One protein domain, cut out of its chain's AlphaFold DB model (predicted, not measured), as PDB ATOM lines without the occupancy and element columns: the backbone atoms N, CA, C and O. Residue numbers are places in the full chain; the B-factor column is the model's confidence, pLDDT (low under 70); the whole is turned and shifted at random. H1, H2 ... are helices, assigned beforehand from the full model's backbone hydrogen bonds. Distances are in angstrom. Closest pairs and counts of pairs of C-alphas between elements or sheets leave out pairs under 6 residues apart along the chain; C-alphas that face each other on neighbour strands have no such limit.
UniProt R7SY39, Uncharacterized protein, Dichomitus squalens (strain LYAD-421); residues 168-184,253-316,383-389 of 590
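This is residues 168 to 184, 253 to 316 and 383 to 389 of the 590 residues of an uncharacterized protein of Dichomitus squalens (strain LYAD-421) (UniProt R7SY39). One long helix, H4, reaches out as an arm from a small, loose body, and its residues 299 to 316 stick out free of the rest. In that body the short helix H5 crosses the near part of H4, H3 lies on the other side of H5 with little H2 next to it along the chain, and H1 is set off from the other helices, far from the arm's tip. The printed part has 88 residues with five named helices, in the order H1, H2, H3, H4, H5, and no named strand; its class is all helix. It is only just loose, close to extended, with a radius of gyration of the C-alphas of 17.6 A, and it is elongated, spanning 61 by 31 by 21 A, the arm making much of the length.

Start at H4, residues 288 to 316, and look at its residues 291 to 295, which alone touch H5, residues 383 to 389. The closest C-alphas there are those of Leu 295 and Arg 385, 7.0 A apart, and the two helices are about perpendicular, at 86 degrees. From H5 go on to H3, residues 274 to 282: these two only just touch, with 3 pairs of C-alphas within 8 A, the closest being Leu 279 and Trp 386 at 6.5 A. H3 and H5 run the same way at a shallow tilt of 21 degrees. H2, residues 269 to 272, is close to H3 but not clearly touching, the C-alphas of Leu 271 and Glu 277 being closest at 6.1 A. H1, residues 168 to 184, is apart from H2, H3, H4 and H5. Every O i to N i+4 pair is within hydrogen-bond range in H1, H3, H4 and H5; H2 is too short for such a pair.

Find C-alpha 288 at (8.588, -27.462, 14.286); from there H4 runs 42.3 A to C-alpha 316 at (-24.942, -22.094, 39.561). H1 begins at C-alpha 168, (16.233, -41.832, 22.919), and is 24.4 A long. H3 measures 12.5 A, H5 9.9 A and H2 5.7 A.

Look for the two farthest C-alphas, Glu 182 and Ile 316, 61.6 A apart. Residues 185 to 252 are not printed, with 25.2 A from C-alpha 184 to C-alpha 253, and residues 317 to 382 are not printed, with 35.9 A from C-alpha 316 to C-alpha 383. The links H2 to H3 and H3 to H4 are tight, while residues 253 to 268 hold no named element. The mean pLDDT of the printed part is 77.0, and it is under 70 at residues 173, 176 and 253 to 274.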
ATOM      1  N   ARG A 168      16.341 -40.383  23.123       71.06
ATOM      2  CA  ARG A 168      16.233 -41.832  22.919       71.06
ATOM      3  C   ARG A 168      15.025 -42.184  22.054       71.06
ATOM      4  O   ARG A 168      15.164 -43.011  21.154       71.06
ATOM      5  N   PHE A 169      13.883 -41.548  22.297       73.44
ATOM      6  CA  PHE A 169      12.672 -41.685  21.493       73.44
ATOM      7  C   PHE A 169      12.935 -41.298  20.032       73.44
ATOM      8  O   PHE A 169      12.728 -42.117  19.135       73.44
ATOM      9  N   TRP A 170      13.496 -40.108  19.790       75.25
ATOM     10  CA  TRP A 170      13.817 -39.651  18.434       75.25
ATOM     11  C   TRP A 170      14.882 -40.508  17.749       75.25
ATOM     12  O   TRP A 170      14.722 -40.834  16.579       75.25
ATOM     13  N   ASN A 171      15.914 -40.963  18.465       71.69
ATOM     14  CA  ASN A 171      16.917 -41.880  17.913       71.69
ATOM     15  C   ASN A 171      16.308 -43.222  17.491       71.69
ATOM     16  O   ASN A 171      16.668 -43.765  16.448       71.69
ATOM     17  N   ARG A 172      15.386 -43.776  18.291       70.25
ATOM     18  CA  ARG A 172      14.690 -45.020  17.941       70.25
ATOM     19  C   ARG A 172      13.852 -44.829  16.683       70.25
ATOM     20  O   ARG A 172      13.909 -45.663  15.787       70.25
ATOM     21  N   ARG A 173      13.130 -43.712  16.605       68.12
ATOM     22  CA  ARG A 173      12.325 -43.344  15.441       68.12
ATOM     23  C   ARG A 173      13.170 -43.145  14.188       68.12
ATOM     24  O   ARG A 173      12.814 -43.663  13.139       68.12
ATOM     25  N   HIS A 174      14.299 -42.451  14.314       72.88
ATOM     26  CA  HIS A 174      15.239 -42.235  13.220       72.88
ATOM     27  C   HIS A 174      15.767 -43.560  12.662       72.88
ATOM     28  O   HIS A 174      15.838 -43.713  11.451       72.88
ATOM     29  N   ARG A 175      16.086 -44.542  13.521       74.88
ATOM     30  CA  ARG A 175      16.499 -45.882  13.066       74.88
ATOM     31  C   ARG A 175      15.395 -46.604  12.296       74.88
ATOM     32  O   ARG A 175      15.651 -47.055  11.196       74.88
ATOM     33  N   VAL A 176      14.172 -46.644  12.829       69.81
ATOM     34  CA  VAL A 176      13.034 -47.290  12.140       69.81
ATOM     35  C   VAL A 176      12.764 -46.645  10.778       69.81
ATOM     36  O   VAL A 176      12.458 -47.334   9.811       69.81
ATOM     37  N   TRP A 177      12.880 -45.320  10.700       71.62
ATOM     38  CA  TRP A 177      12.723 -44.585   9.451       71.62
ATOM     39  C   TRP A 177      13.865 -44.867   8.462       71.62
ATOM     40  O   TRP A 177      13.602 -45.097   7.286       71.62
ATOM     41  N   TRP A 178      15.109 -44.937   8.942       77.50
ATOM     42  CA  TRP A 178      16.262 -45.322   8.128       77.50
ATOM     43  C   TRP A 178      16.120 -46.740   7.558       77.50
ATOM     44  O   TRP A 178      16.313 -46.937   6.362       77.50
ATOM     45  N   ASP A 179      15.708 -47.704   8.387       78.25
ATOM     46  CA  ASP A 179      15.466 -49.089   7.964       78.25
ATOM     47  C   ASP A 179      14.379 -49.156   6.873       78.25
ATOM     48  O   ASP A 179      14.471 -49.940   5.927       78.25
ATOM     49  N   TYR A 180      13.351 -48.306   6.977       75.12
ATOM     50  CA  TYR A 180      12.308 -48.174   5.960       75.12
ATOM     51  C   TYR A 180      12.842 -47.577   4.649       75.12
ATOM     52  O   TYR A 180      12.563 -48.126   3.584       75.12
ATOM     53  N   GLU A 181      13.632 -46.501   4.693       75.25
ATOM     54  CA  GLU A 181      14.243 -45.934   3.481       75.25
ATOM     55  C   GLU A 181      15.194 -46.918   2.796       75.25
ATOM     56  O   GLU A 181      15.189 -47.035   1.570       75.25
ATOM     57  N   GLU A 182      16.005 -47.640   3.570       75.38
ATOM     58  CA  GLU A 182      16.899 -48.668   3.046       75.38
ATOM     59  C   GLU A 182      16.103 -49.790   2.375       75.38
ATOM     60  O   GLU A 182      16.452 -50.221   1.275       75.38
ATOM     61  N   HIS A 183      14.973 -50.184   2.968       74.50
ATOM     62  CA  HIS A 183      14.046 -51.120   2.348       74.50
ATOM     63  C   HIS A 183      13.463 -50.576   1.036       74.50
ATOM     64  O   HIS A 183      13.518 -51.264   0.021       74.50
ATOM     65  N   CYS A 184      12.968 -49.336   1.007       72.62
ATOM     66  CA  CYS A 184      12.461 -48.712  -0.218       72.62
ATOM     67  C   CYS A 184      13.530 -48.627  -1.315       72.62
ATOM     68  O   CYS A 184      13.241 -48.932  -2.471       72.62
ATOM     69  N   LEU A 253       6.134 -23.329  -0.857       54.25
ATOM     70  CA  LEU A 253       6.978 -24.184  -1.668       54.25
ATOM     71  C   LEU A 253       6.278 -25.535  -1.662       54.25
ATOM     72  O   LEU A 253       6.210 -26.201  -0.628       54.25
ATOM     73  N   VAL A 254       5.644 -25.853  -2.789       56.66
ATOM     74  CA  VAL A 254       5.033 -27.154  -3.021       56.66
ATOM     75  C   VAL A 254       6.202 -28.100  -3.217       56.66
ATOM     76  O   VAL A 254       6.827 -28.114  -4.276       56.66
ATOM     77  N   TYR A 255       6.559 -28.816  -2.155       59.88
ATOM     78  CA  TYR A 255       7.542 -29.879  -2.257       59.88
ATOM     79  C   TYR A 255       6.998 -30.964  -3.191       59.88
ATOM     80  O   TYR A 255       5.784 -31.204  -3.207       59.88
ATOM     81  N   PRO A 256       7.863 -31.591  -4.003       64.88
ATOM     82  CA  PRO A 256       7.430 -32.641  -4.904       64.88
ATOM     83  C   PRO A 256       6.748 -33.763  -4.109       64.88
ATOM     84  O   PRO A 256       7.203 -34.089  -3.012       64.88
ATOM     85  N   PRO A 257       5.681 -34.389  -4.640       63.06
ATOM     86  CA  PRO A 257       4.899 -35.378  -3.906       63.06
ATOM     87  C   PRO A 257       5.659 -36.678  -3.562       63.06
ATOM     88  O   PRO A 257       5.109 -37.583  -2.940       63.06
ATOM     89  N   TRP A 258       6.932 -36.766  -3.907       61.72
ATOM     90  CA  TRP A 258       7.832 -37.879  -3.629       61.72
ATOM     91  C   TRP A 258       8.995 -37.479  -2.712       61.72
ATOM     92  O   TRP A 258       9.852 -38.311  -2.439       61.72
ATOM     93  N   SER A 259       9.064 -36.229  -2.225       60.19
ATOM     94  CA  SER A 259      10.103 -35.864  -1.258       60.19
ATOM     95  C   SER A 259       9.895 -36.649   0.041       60.19
ATOM     96  O   SER A 259       8.788 -36.572   0.586       60.19
ATOM     97  N   PRO A 260      10.917 -37.348   0.565       59.66
ATOM     98  CA  PRO A 260      10.807 -38.013   1.852       59.66
ATOM     99  C   PRO A 260      10.533 -36.963   2.927       59.66
ATOM    100  O   PRO A 260      11.246 -35.963   3.043       59.66
ATOM    101  N   ILE A 261       9.462 -37.164   3.691       63.69
ATOM    102  CA  ILE A 261       9.121 -36.287   4.806       63.69
ATOM    103  C   ILE A 261       9.388 -37.042   6.078       63.69
ATOM    104  O   ILE A 261       8.765 -38.056   6.383       63.69
ATOM    105  N   PHE A 262      10.341 -36.501   6.823       63.53
ATOM    106  CA  PHE A 262      10.541 -36.881   8.198       63.53
ATOM    107  C   PHE A 262       9.309 -36.459   8.975       63.53
ATOM    108  O   PHE A 262       9.021 -35.262   9.031       63.53
ATOM    109  N   PRO A 263       8.616 -37.403   9.608       64.56
ATOM    110  CA  PRO A 263       7.509 -37.076  10.467       64.56
ATOM    111  C   PRO A 263       7.939 -36.130  11.570       64.56
ATOM    112  O   PRO A 263       8.723 -36.498  12.452       64.56
ATOM    113  N   ARG A 264       7.442 -34.898  11.538       66.44
ATOM    114  CA  ARG A 264       7.901 -33.892  12.507       66.44
ATOM    115  C   ARG A 264       7.260 -34.086  13.872       66.44
ATOM    116  O   ARG A 264       7.816 -33.649  14.877       66.44
ATOM    117  N   PHE A 265       6.112 -34.758  13.911       62.69
ATOM    118  CA  PHE A 265       5.350 -35.043  15.122       62.69
ATOM    119  C   PHE A 265       4.533 -36.353  14.933       62.69
ATOM    120  O   PHE A 265       4.599 -36.974  13.875       62.69
ATOM    121  N   GLY A 266       3.793 -36.798  15.956       61.44
ATOM    122  CA  GLY A 266       2.883 -37.963  15.875       61.44
ATOM    123  C   GLY A 266       3.512 -39.293  16.274       61.44
ATOM    124  O   GLY A 266       4.705 -39.329  16.563       61.44
ATOM    125  N   ASP A 267       2.744 -40.379  16.293       59.53
ATOM    126  CA  ASP A 267       3.265 -41.740  16.488       59.53
ATOM    127  C   ASP A 267       3.654 -42.373  15.143       59.53
ATOM    128  O   ASP A 267       3.136 -41.975  14.104       59.53
ATOM    129  N   ILE A 268       4.599 -43.323  15.129       56.97
ATOM    130  CA  ILE A 268       5.076 -43.970  13.877       56.97
ATOM    131  C   ILE A 268       3.929 -44.670  13.137       56.97
ATOM    132  O   ILE A 268       3.914 -44.713  11.909       56.97
ATOM    133  N   GLU A 269       2.970 -45.202  13.887       65.38
ATOM    134  CA  GLU A 269       1.816 -45.922  13.352       65.38
ATOM    135  C   GLU A 269       0.914 -45.004  12.524       65.38
ATOM    136  O   GLU A 269       0.533 -45.363  11.412       65.38
ATOM    137  N   ASP A 270       0.689 -43.776  12.999       65.00
ATOM    138  CA  ASP A 270      -0.128 -42.782  12.300       65.00
ATOM    139  C   ASP A 270       0.524 -42.284  11.002       65.00
ATOM    140  O   ASP A 270      -0.143 -41.708  10.152       65.00
ATOM    141  N   LEU A 271       1.826 -42.496  10.813       60.44
ATOM    142  CA  LEU A 271       2.553 -42.041   9.618       60.44
ATOM    143  C   LEU A 271       2.508 -43.016   8.466       60.44
ATOM    144  O   LEU A 271       2.930 -42.688   7.363       60.44
ATOM    145  N   ARG A 272       1.982 -44.209   8.727       65.12
ATOM    146  CA  ARG A 272       1.595 -45.127   7.666       65.12
ATOM    147  C   ARG A 272       0.284 -44.701   7.010       65.12
ATOM    148  O   ARG A 272      -0.043 -45.241   5.960       65.12
ATOM    149  N   ASP A 273      -0.454 -43.760   7.606       69.81
ATOM    150  CA  ASP A 273      -1.657 -43.186   7.013       69.81
ATOM    151  C   ASP A 273      -1.283 -42.095   5.981       69.81
ATOM    152  O   ASP A 273      -0.712 -41.061   6.354       69.81
ATOM    153  N   PRO A 274      -1.635 -42.270   4.691       69.62
ATOM    154  CA  PRO A 274      -1.409 -41.265   3.652       69.62
ATOM    155  C   PRO A 274      -2.041 -39.905   3.974       69.62
ATOM    156  O   PRO A 274      -1.527 -38.867   3.553       69.62
ATOM    157  N   ALA A 275      -3.152 -39.885   4.722       74.88
ATOM    158  CA  ALA A 275      -3.797 -38.641   5.129       74.88
ATOM    159  C   ALA A 275      -2.921 -37.864   6.121       74.88
ATOM    160  O   ALA A 275      -2.741 -36.653   5.986       74.88
ATOM    161  N   SER A 276      -2.317 -38.568   7.077       73.56
ATOM    162  CA  SER A 276      -1.380 -37.993   8.042       73.56
ATOM    163  C   SER A 276      -0.120 -37.453   7.374       73.56
ATOM    164  O   SER A 276       0.360 -36.380   7.745       73.56
ATOM    165  N   GLU A 277       0.398 -38.157   6.368       75.00
ATOM    166  CA  GLU A 277       1.516 -37.666   5.568       75.00
ATOM    167  C   GLU A 277       1.134 -36.385   4.818       75.00
ATOM    168  O   GLU A 277       1.831 -35.377   4.944       75.00
ATOM    169  N   ALA A 278       0.009 -36.390   4.091       79.62
ATOM    170  CA  ALA A 278      -0.499 -35.226   3.361       79.62
ATOM    171  C   ALA A 278      -0.632 -33.992   4.269       79.62
ATOM    172  O   ALA A 278      -0.250 -32.884   3.879       79.62
ATOM    173  N   LEU A 279      -1.110 -34.195   5.499       80.94
ATOM    174  CA  LEU A 279      -1.196 -33.155   6.519       80.94
ATOM    175  C   LEU A 279       0.183 -32.629   6.919       80.94
ATOM    176  O   LEU A 279       0.392 -31.418   6.876       80.94
ATOM    177  N   ASP A 280       1.150 -33.495   7.232       81.50
ATOM    178  CA  ASP A 280       2.502 -33.044   7.588       81.50
ATOM    179  C   ASP A 280       3.153 -32.255   6.435       81.50
ATOM    180  O   ASP A 280       3.772 -31.209   6.658       81.50
ATOM    181  N   ARG A 281       2.904 -32.661   5.181       82.88
ATOM    182  CA  ARG A 281       3.380 -31.949   3.979       82.88
ATOM    183  C   ARG A 281       2.863 -30.522   3.895       82.88
ATOM    184  O   ARG A 281       3.627 -29.611   3.568       82.88
ATOM    185  N   MET A 282       1.583 -30.302   4.209       83.56
ATOM    186  CA  MET A 282       0.981 -28.962   4.183       83.56
ATOM    187  C   MET A 282       1.708 -27.994   5.111       83.56
ATOM    188  O   MET A 282       1.783 -26.793   4.843       83.56
ATOM    189  N   PHE A 283       2.270 -28.525   6.193       84.81
ATOM    190  CA  PHE A 283       2.981 -27.733   7.170       84.81
ATOM    191  C   PHE A 283       4.492 -27.782   6.993       84.81
ATOM    192  O   PHE A 283       5.168 -27.243   7.859       84.81
ATOM    193  N   LEU A 284       5.052 -28.406   5.952       83.50
ATOM    194  CA  LEU A 284       6.498 -28.660   5.832       83.50
ATOM    195  C   LEU A 284       7.350 -27.383   5.968       83.50
ATOM    196  O   LEU A 284       8.396 -27.390   6.611       83.50
ATOM    197  N   ASN A 285       6.827 -26.256   5.478       81.88
ATOM    198  CA  ASN A 285       7.447 -24.929   5.569       81.88
ATOM    199  C   ASN A 285       7.334 -24.254   6.951       81.88
ATOM    200  O   ASN A 285       7.888 -23.177   7.169       81.88
ATOM    201  N   PHE A 286       6.590 -24.841   7.886       82.12
ATOM    202  CA  PHE A 286       6.458 -24.328   9.243       82.12
ATOM    203  C   PHE A 286       7.552 -24.935  10.122       82.12
ATOM    204  O   PHE A 286       7.648 -26.161  10.219       82.12
ATOM    205  N   PRO A 287       8.354 -24.108  10.813       82.19
ATOM    206  CA  PRO A 287       9.317 -24.623  11.769       82.19
ATOM    207  C   PRO A 287       8.620 -25.470  12.843       82.19
ATOM    208  O   PRO A 287       7.574 -25.046  13.347       82.19
ATOM    209  N   PRO A 288       9.198 -26.610  13.269       78.12
ATOM    210  CA  PRO A 288       8.588 -27.462  14.286       78.12
ATOM    211  C   PRO A 288       8.216 -26.691  15.561       78.12
ATOM    212  O   PRO A 288       7.090 -26.782  16.045       78.12
ATOM    213  N   TYR A 289       9.105 -25.821  16.049       82.38
ATOM    214  CA  TYR A 289       8.827 -25.013  17.241       82.38
ATOM    215  C   TYR A 289       7.581 -24.124  17.089       82.38
ATOM    216  O   TYR A 289       6.897 -23.858  18.076       82.38
ATOM    217  N   ALA A 290       7.279 -23.652  15.872       84.25
ATOM    218  CA  ALA A 290       6.106 -22.831  15.616       84.25
ATOM    219  C   ALA A 290       4.849 -23.685  15.775       84.25
ATOM    220  O   ALA A 290       3.973 -23.322  16.556       84.25
ATOM    221  N   ILE A 291       4.812 -24.852  15.127       84.44
ATOM    222  CA  ILE A 291       3.715 -25.821  15.241       84.44
ATOM    223  C   ILE A 291       3.474 -26.188  16.712       84.44
ATOM    224  O   ILE A 291       2.357 -26.043  17.207       84.44
ATOM    225  N   SER A 292       4.527 -26.568  17.445       82.19
ATOM    226  CA  SER A 292       4.422 -26.907  18.871       82.19
ATOM    227  C   SER A 292       3.884 -25.749  19.708       82.19
ATOM    228  O   SER A 292       3.050 -25.954  20.585       82.19
ATOM    229  N   ARG A 293       4.327 -24.518  19.427       86.06
ATOM    230  CA  ARG A 293       3.860 -23.317  20.127       86.06
ATOM    231  C   ARG A 293       2.376 -23.049  19.880       86.06
ATOM    232  O   ARG A 293       1.683 -22.662  20.816       86.06
ATOM    233  N   PHE A 294       1.886 -23.246  18.656       87.06
ATOM    234  CA  PHE A 294       0.462 -23.090  18.347       87.06
ATOM    235  C   PHE A 294      -0.389 -24.123  19.075       87.06
ATOM    236  O   PHE A 294      -1.349 -23.743  19.739       87.06
ATOM    237  N   LEU A 295       0.012 -25.395  19.023       85.12
ATOM    238  CA  LEU A 295      -0.671 -26.468  19.744       85.12
ATOM    239  C   LEU A 295      -0.686 -26.211  21.259       85.12
ATOM    240  O   LEU A 295      -1.718 -26.371  21.904       85.12
ATOM    241  N   TYR A 296       0.430 -25.734  21.817       84.25
ATOM    242  CA  TYR A 296       0.528 -25.381  23.232       84.25
ATOM    243  C   TYR A 296      -0.393 -24.215  23.624       84.25
ATOM    244  O   TYR A 296      -1.055 -24.263  24.662       84.25
ATOM    245  N   PHE A 297      -0.466 -23.157  22.810       86.62
ATOM    246  CA  PHE A 297      -1.374 -22.044  23.096       86.62
ATOM    247  C   PHE A 297      -2.839 -22.458  23.021       86.62
ATOM    248  O   PHE A 297      -3.619 -22.067  23.887       86.62
ATOM    249  N   ASP A 298      -3.209 -23.249  22.018       86.12
ATOM    250  CA  ASP A 298      -4.576 -23.741  21.864       86.12
ATOM    251  C   ASP A 298      -4.982 -24.644  23.042       86.12
ATOM    252  O   ASP A 298      -6.066 -24.500  23.615       86.12
ATOM    253  N   GLN A 299      -4.042 -25.471  23.514       83.94
ATOM    254  CA  GLN A 299      -4.182 -26.250  24.742       83.94
ATOM    255  C   GLN A 299      -4.410 -25.353  25.966       83.94
ATOM    256  O   GLN A 299      -5.332 -25.599  26.745       83.94
ATOM    257  N   MET A 300      -3.596 -24.312  26.153       83.94
ATOM    258  CA  MET A 300      -3.751 -23.392  27.282       83.94
ATOM    259  C   MET A 300      -5.102 -22.670  27.269       83.94
ATOM    260  O   MET A 300      -5.722 -22.505  28.321       83.94
ATOM    261  N   VAL A 301      -5.568 -22.243  26.093       88.06
ATOM    262  CA  VAL A 301      -6.880 -21.600  25.938       88.06
ATOM    263  C   VAL A 301      -7.994 -22.583  26.295       88.06
ATOM    264  O   VAL A 301      -8.845 -22.256  27.121       88.06
ATOM    265  N   SER A 302      -7.931 -23.807  25.769       84.50
ATOM    266  CA  SER A 302      -8.902 -24.868  26.057       84.50
ATOM    267  C   SER A 302      -8.964 -25.217  27.550       84.50
ATOM    268  O   SER A 302     -10.049 -25.355  28.116       84.50
ATOM    269  N   GLN A 303      -7.811 -25.303  28.222       83.38
ATOM    270  CA  GLN A 303      -7.741 -25.536  29.670       83.38
ATOM    271  C   GLN A 303      -8.335 -24.371  30.468       83.38
ATOM    272  O   GLN A 303      -9.073 -24.587  31.430       83.38
ATOM    273  N   ALA A 304      -8.050 -23.129  30.071       88.31
ATOM    274  CA  ALA A 304      -8.615 -21.955  30.726       88.31
ATOM    275  C   ALA A 304     -10.145 -21.895  30.573       88.31
ATOM    276  O   ALA A 304     -10.844 -21.510  31.511       88.31
ATOM    277  N   GLU A 305     -10.679 -22.281  29.415       91.12
ATOM    278  CA  GLU A 305     -12.122 -22.381  29.188       91.12
ATOM    279  C   GLU A 305     -12.772 -23.483  30.020       91.12
ATOM    280  O   GLU A 305     -13.820 -23.232  30.613       91.12
ATOM    281  N   ASP A 306     -12.144 -24.656  30.139       86.94
ATOM    282  CA  ASP A 306     -12.652 -25.738  30.992       86.94
ATOM    283  C   ASP A 306     -12.685 -25.314  32.467       86.94
ATOM    284  O   ASP A 306     -13.692 -25.482  33.155       86.94
ATOM    285  N   LEU A 307     -11.629 -24.654  32.953       89.38
ATOM    286  CA  LEU A 307     -11.608 -24.107  34.310       89.38
ATOM    287  C   LEU A 307     -12.726 -23.079  34.530       89.38
ATOM    288  O   LEU A 307     -13.400 -23.120  35.563       89.38
ATOM    289  N   ARG A 308     -12.983 -22.198  33.554       94.19
ATOM    290  CA  ARG A 308     -14.112 -21.254  33.613       94.19
ATOM    291  C   ARG A 308     -15.460 -21.972  33.576       94.19
ATOM    292  O   ARG A 308     -16.367 -21.569  34.302       94.19
ATOM    293  N   ALA A 309     -15.609 -23.019  32.768       90.50
ATOM    294  CA  ALA A 309     -16.831 -23.816  32.698       90.50
ATOM    295  C   ALA A 309     -17.117 -24.501  34.043       90.50
ATOM    296  O   ALA A 309     -18.219 -24.366  34.577       90.50
ATOM    297  N   ARG A 310     -16.102 -25.118  34.658       92.00
ATOM    298  CA  ARG A 310     -16.193 -25.702  36.005       92.00
ATOM    299  C   ARG A 310     -16.507 -24.654  37.070       92.00
ATOM    300  O   ARG A 310     -17.308 -24.903  37.968       92.00
ATOM    301  N   GLN A 311     -15.917 -23.463  36.974       92.50
ATOM    302  CA  GLN A 311     -16.208 -22.364  37.897       92.50
ATOM    303  C   GLN A 311     -17.662 -21.879  37.772       92.50
ATOM    304  O   GLN A 311     -18.321 -21.646  38.786       92.50
ATOM    305  N   ARG A 312     -18.198 -21.788  36.545       92.88
ATOM    306  CA  ARG A 312     -19.615 -21.465  36.301       92.88
ATOM    307  C   ARG A 312     -20.543 -22.530  36.882       92.88
ATOM    308  O   ARG A 312     -21.495 -22.178  37.567       92.88
ATOM    309  N   GLN A 313     -20.225 -23.811  36.694       91.69
ATOM    310  CA  GLN A 313     -20.999 -24.914  37.275       91.69
ATOM    311  C   GLN A 313     -21.027 -24.859  38.810       91.69
ATOM    312  O   GLN A 313     -22.080 -25.056  39.407       91.69
ATOM    313  N   ARG A 314     -19.908 -24.502  39.456       90.12
ATOM    314  CA  ARG A 314     -19.859 -24.315  40.918       90.12
ATOM    315  C   ARG A 314     -20.676 -23.125  41.419       90.12
ATOM    316  O   ARG A 314     -21.133 -23.158  42.550       90.12
ATOM    317  N   THR A 315     -20.841 -22.088  40.600       89.44
ATOM    318  CA  THR A 315     -21.572 -20.870  40.993       89.44
ATOM    319  C   THR A 315     -23.086 -21.028  40.818       89.44
ATOM    320  O   THR A 315     -23.854 -20.392  41.529       89.44
ATOM    321  N   ILE A 316     -23.520 -21.868  39.872       87.44
ATOM    322  CA  ILE A 316     -24.942 -22.094  39.561       87.44
ATOM    323  C   ILE A 316     -25.551 -23.200  40.433       87.44
ATOM    324  O   ILE A 316     -26.772 -23.267  40.558       87.44
ATOM    325  N   LEU A 383      -3.987 -36.846  14.317       77.75
ATOM    326  CA  LEU A 383      -4.930 -36.255  13.368       77.75
ATOM    327  C   LEU A 383      -5.639 -35.014  13.927       77.75
ATOM    328  O   LEU A 383      -5.694 -33.992  13.253       77.75
ATOM    329  N   GLN A 384      -6.089 -35.044  15.184       81.62
ATOM    330  CA  GLN A 384      -6.777 -33.903  15.804       81.62
ATOM    331  C   GLN A 384      -5.868 -32.675  15.914       81.62
ATOM    332  O   GLN A 384      -6.317 -31.543  15.744       81.62
ATOM    333  N   ARG A 385      -4.569 -32.877  16.175       80.75
ATOM    334  CA  ARG A 385      -3.593 -31.774  16.212       80.75
ATOM    335  C   ARG A 385      -3.476 -31.118  14.840       80.75
ATOM    336  O   ARG A 385      -3.436 -29.893  14.751       80.75
ATOM    337  N   TRP A 386      -3.447 -31.917  13.780       83.62
ATOM    338  CA  TRP A 386      -3.402 -31.399  12.419       83.62
ATOM    339  C   TRP A 386      -4.692 -30.736  11.978       83.62
ATOM    340  O   TRP A 386      -4.619 -29.687  11.349       83.62
ATOM    341  N   GLU A 387      -5.851 -31.281  12.339       86.12
ATOM    342  CA  GLU A 387      -7.143 -30.643  12.078       86.12
ATOM    343  C   GLU A 387      -7.205 -29.252  12.719       86.12
ATOM    344  O   GLU A 387      -7.569 -28.285  12.052       86.12
ATOM    345  N   LEU A 388      -6.759 -29.110  13.974       86.81
ATOM    346  CA  LEU A 388      -6.674 -27.806  14.645       86.81
ATOM    347  C   LEU A 388      -5.746 -26.837  13.904       86.81
ATOM    348  O   LEU A 388      -6.076 -25.662  13.717       86.81
ATOM    349  N   LEU A 389      -4.587 -27.320  13.450       87.75
ATOM    350  CA  LEU A 389      -3.657 -26.512  12.664       87.75
ATOM    351  C   LEU A 389      -4.272 -26.120  11.317       87.75
ATOM    352  O   LEU A 389      -4.174 -24.960  10.919       87.75
TER     353      LEU A 389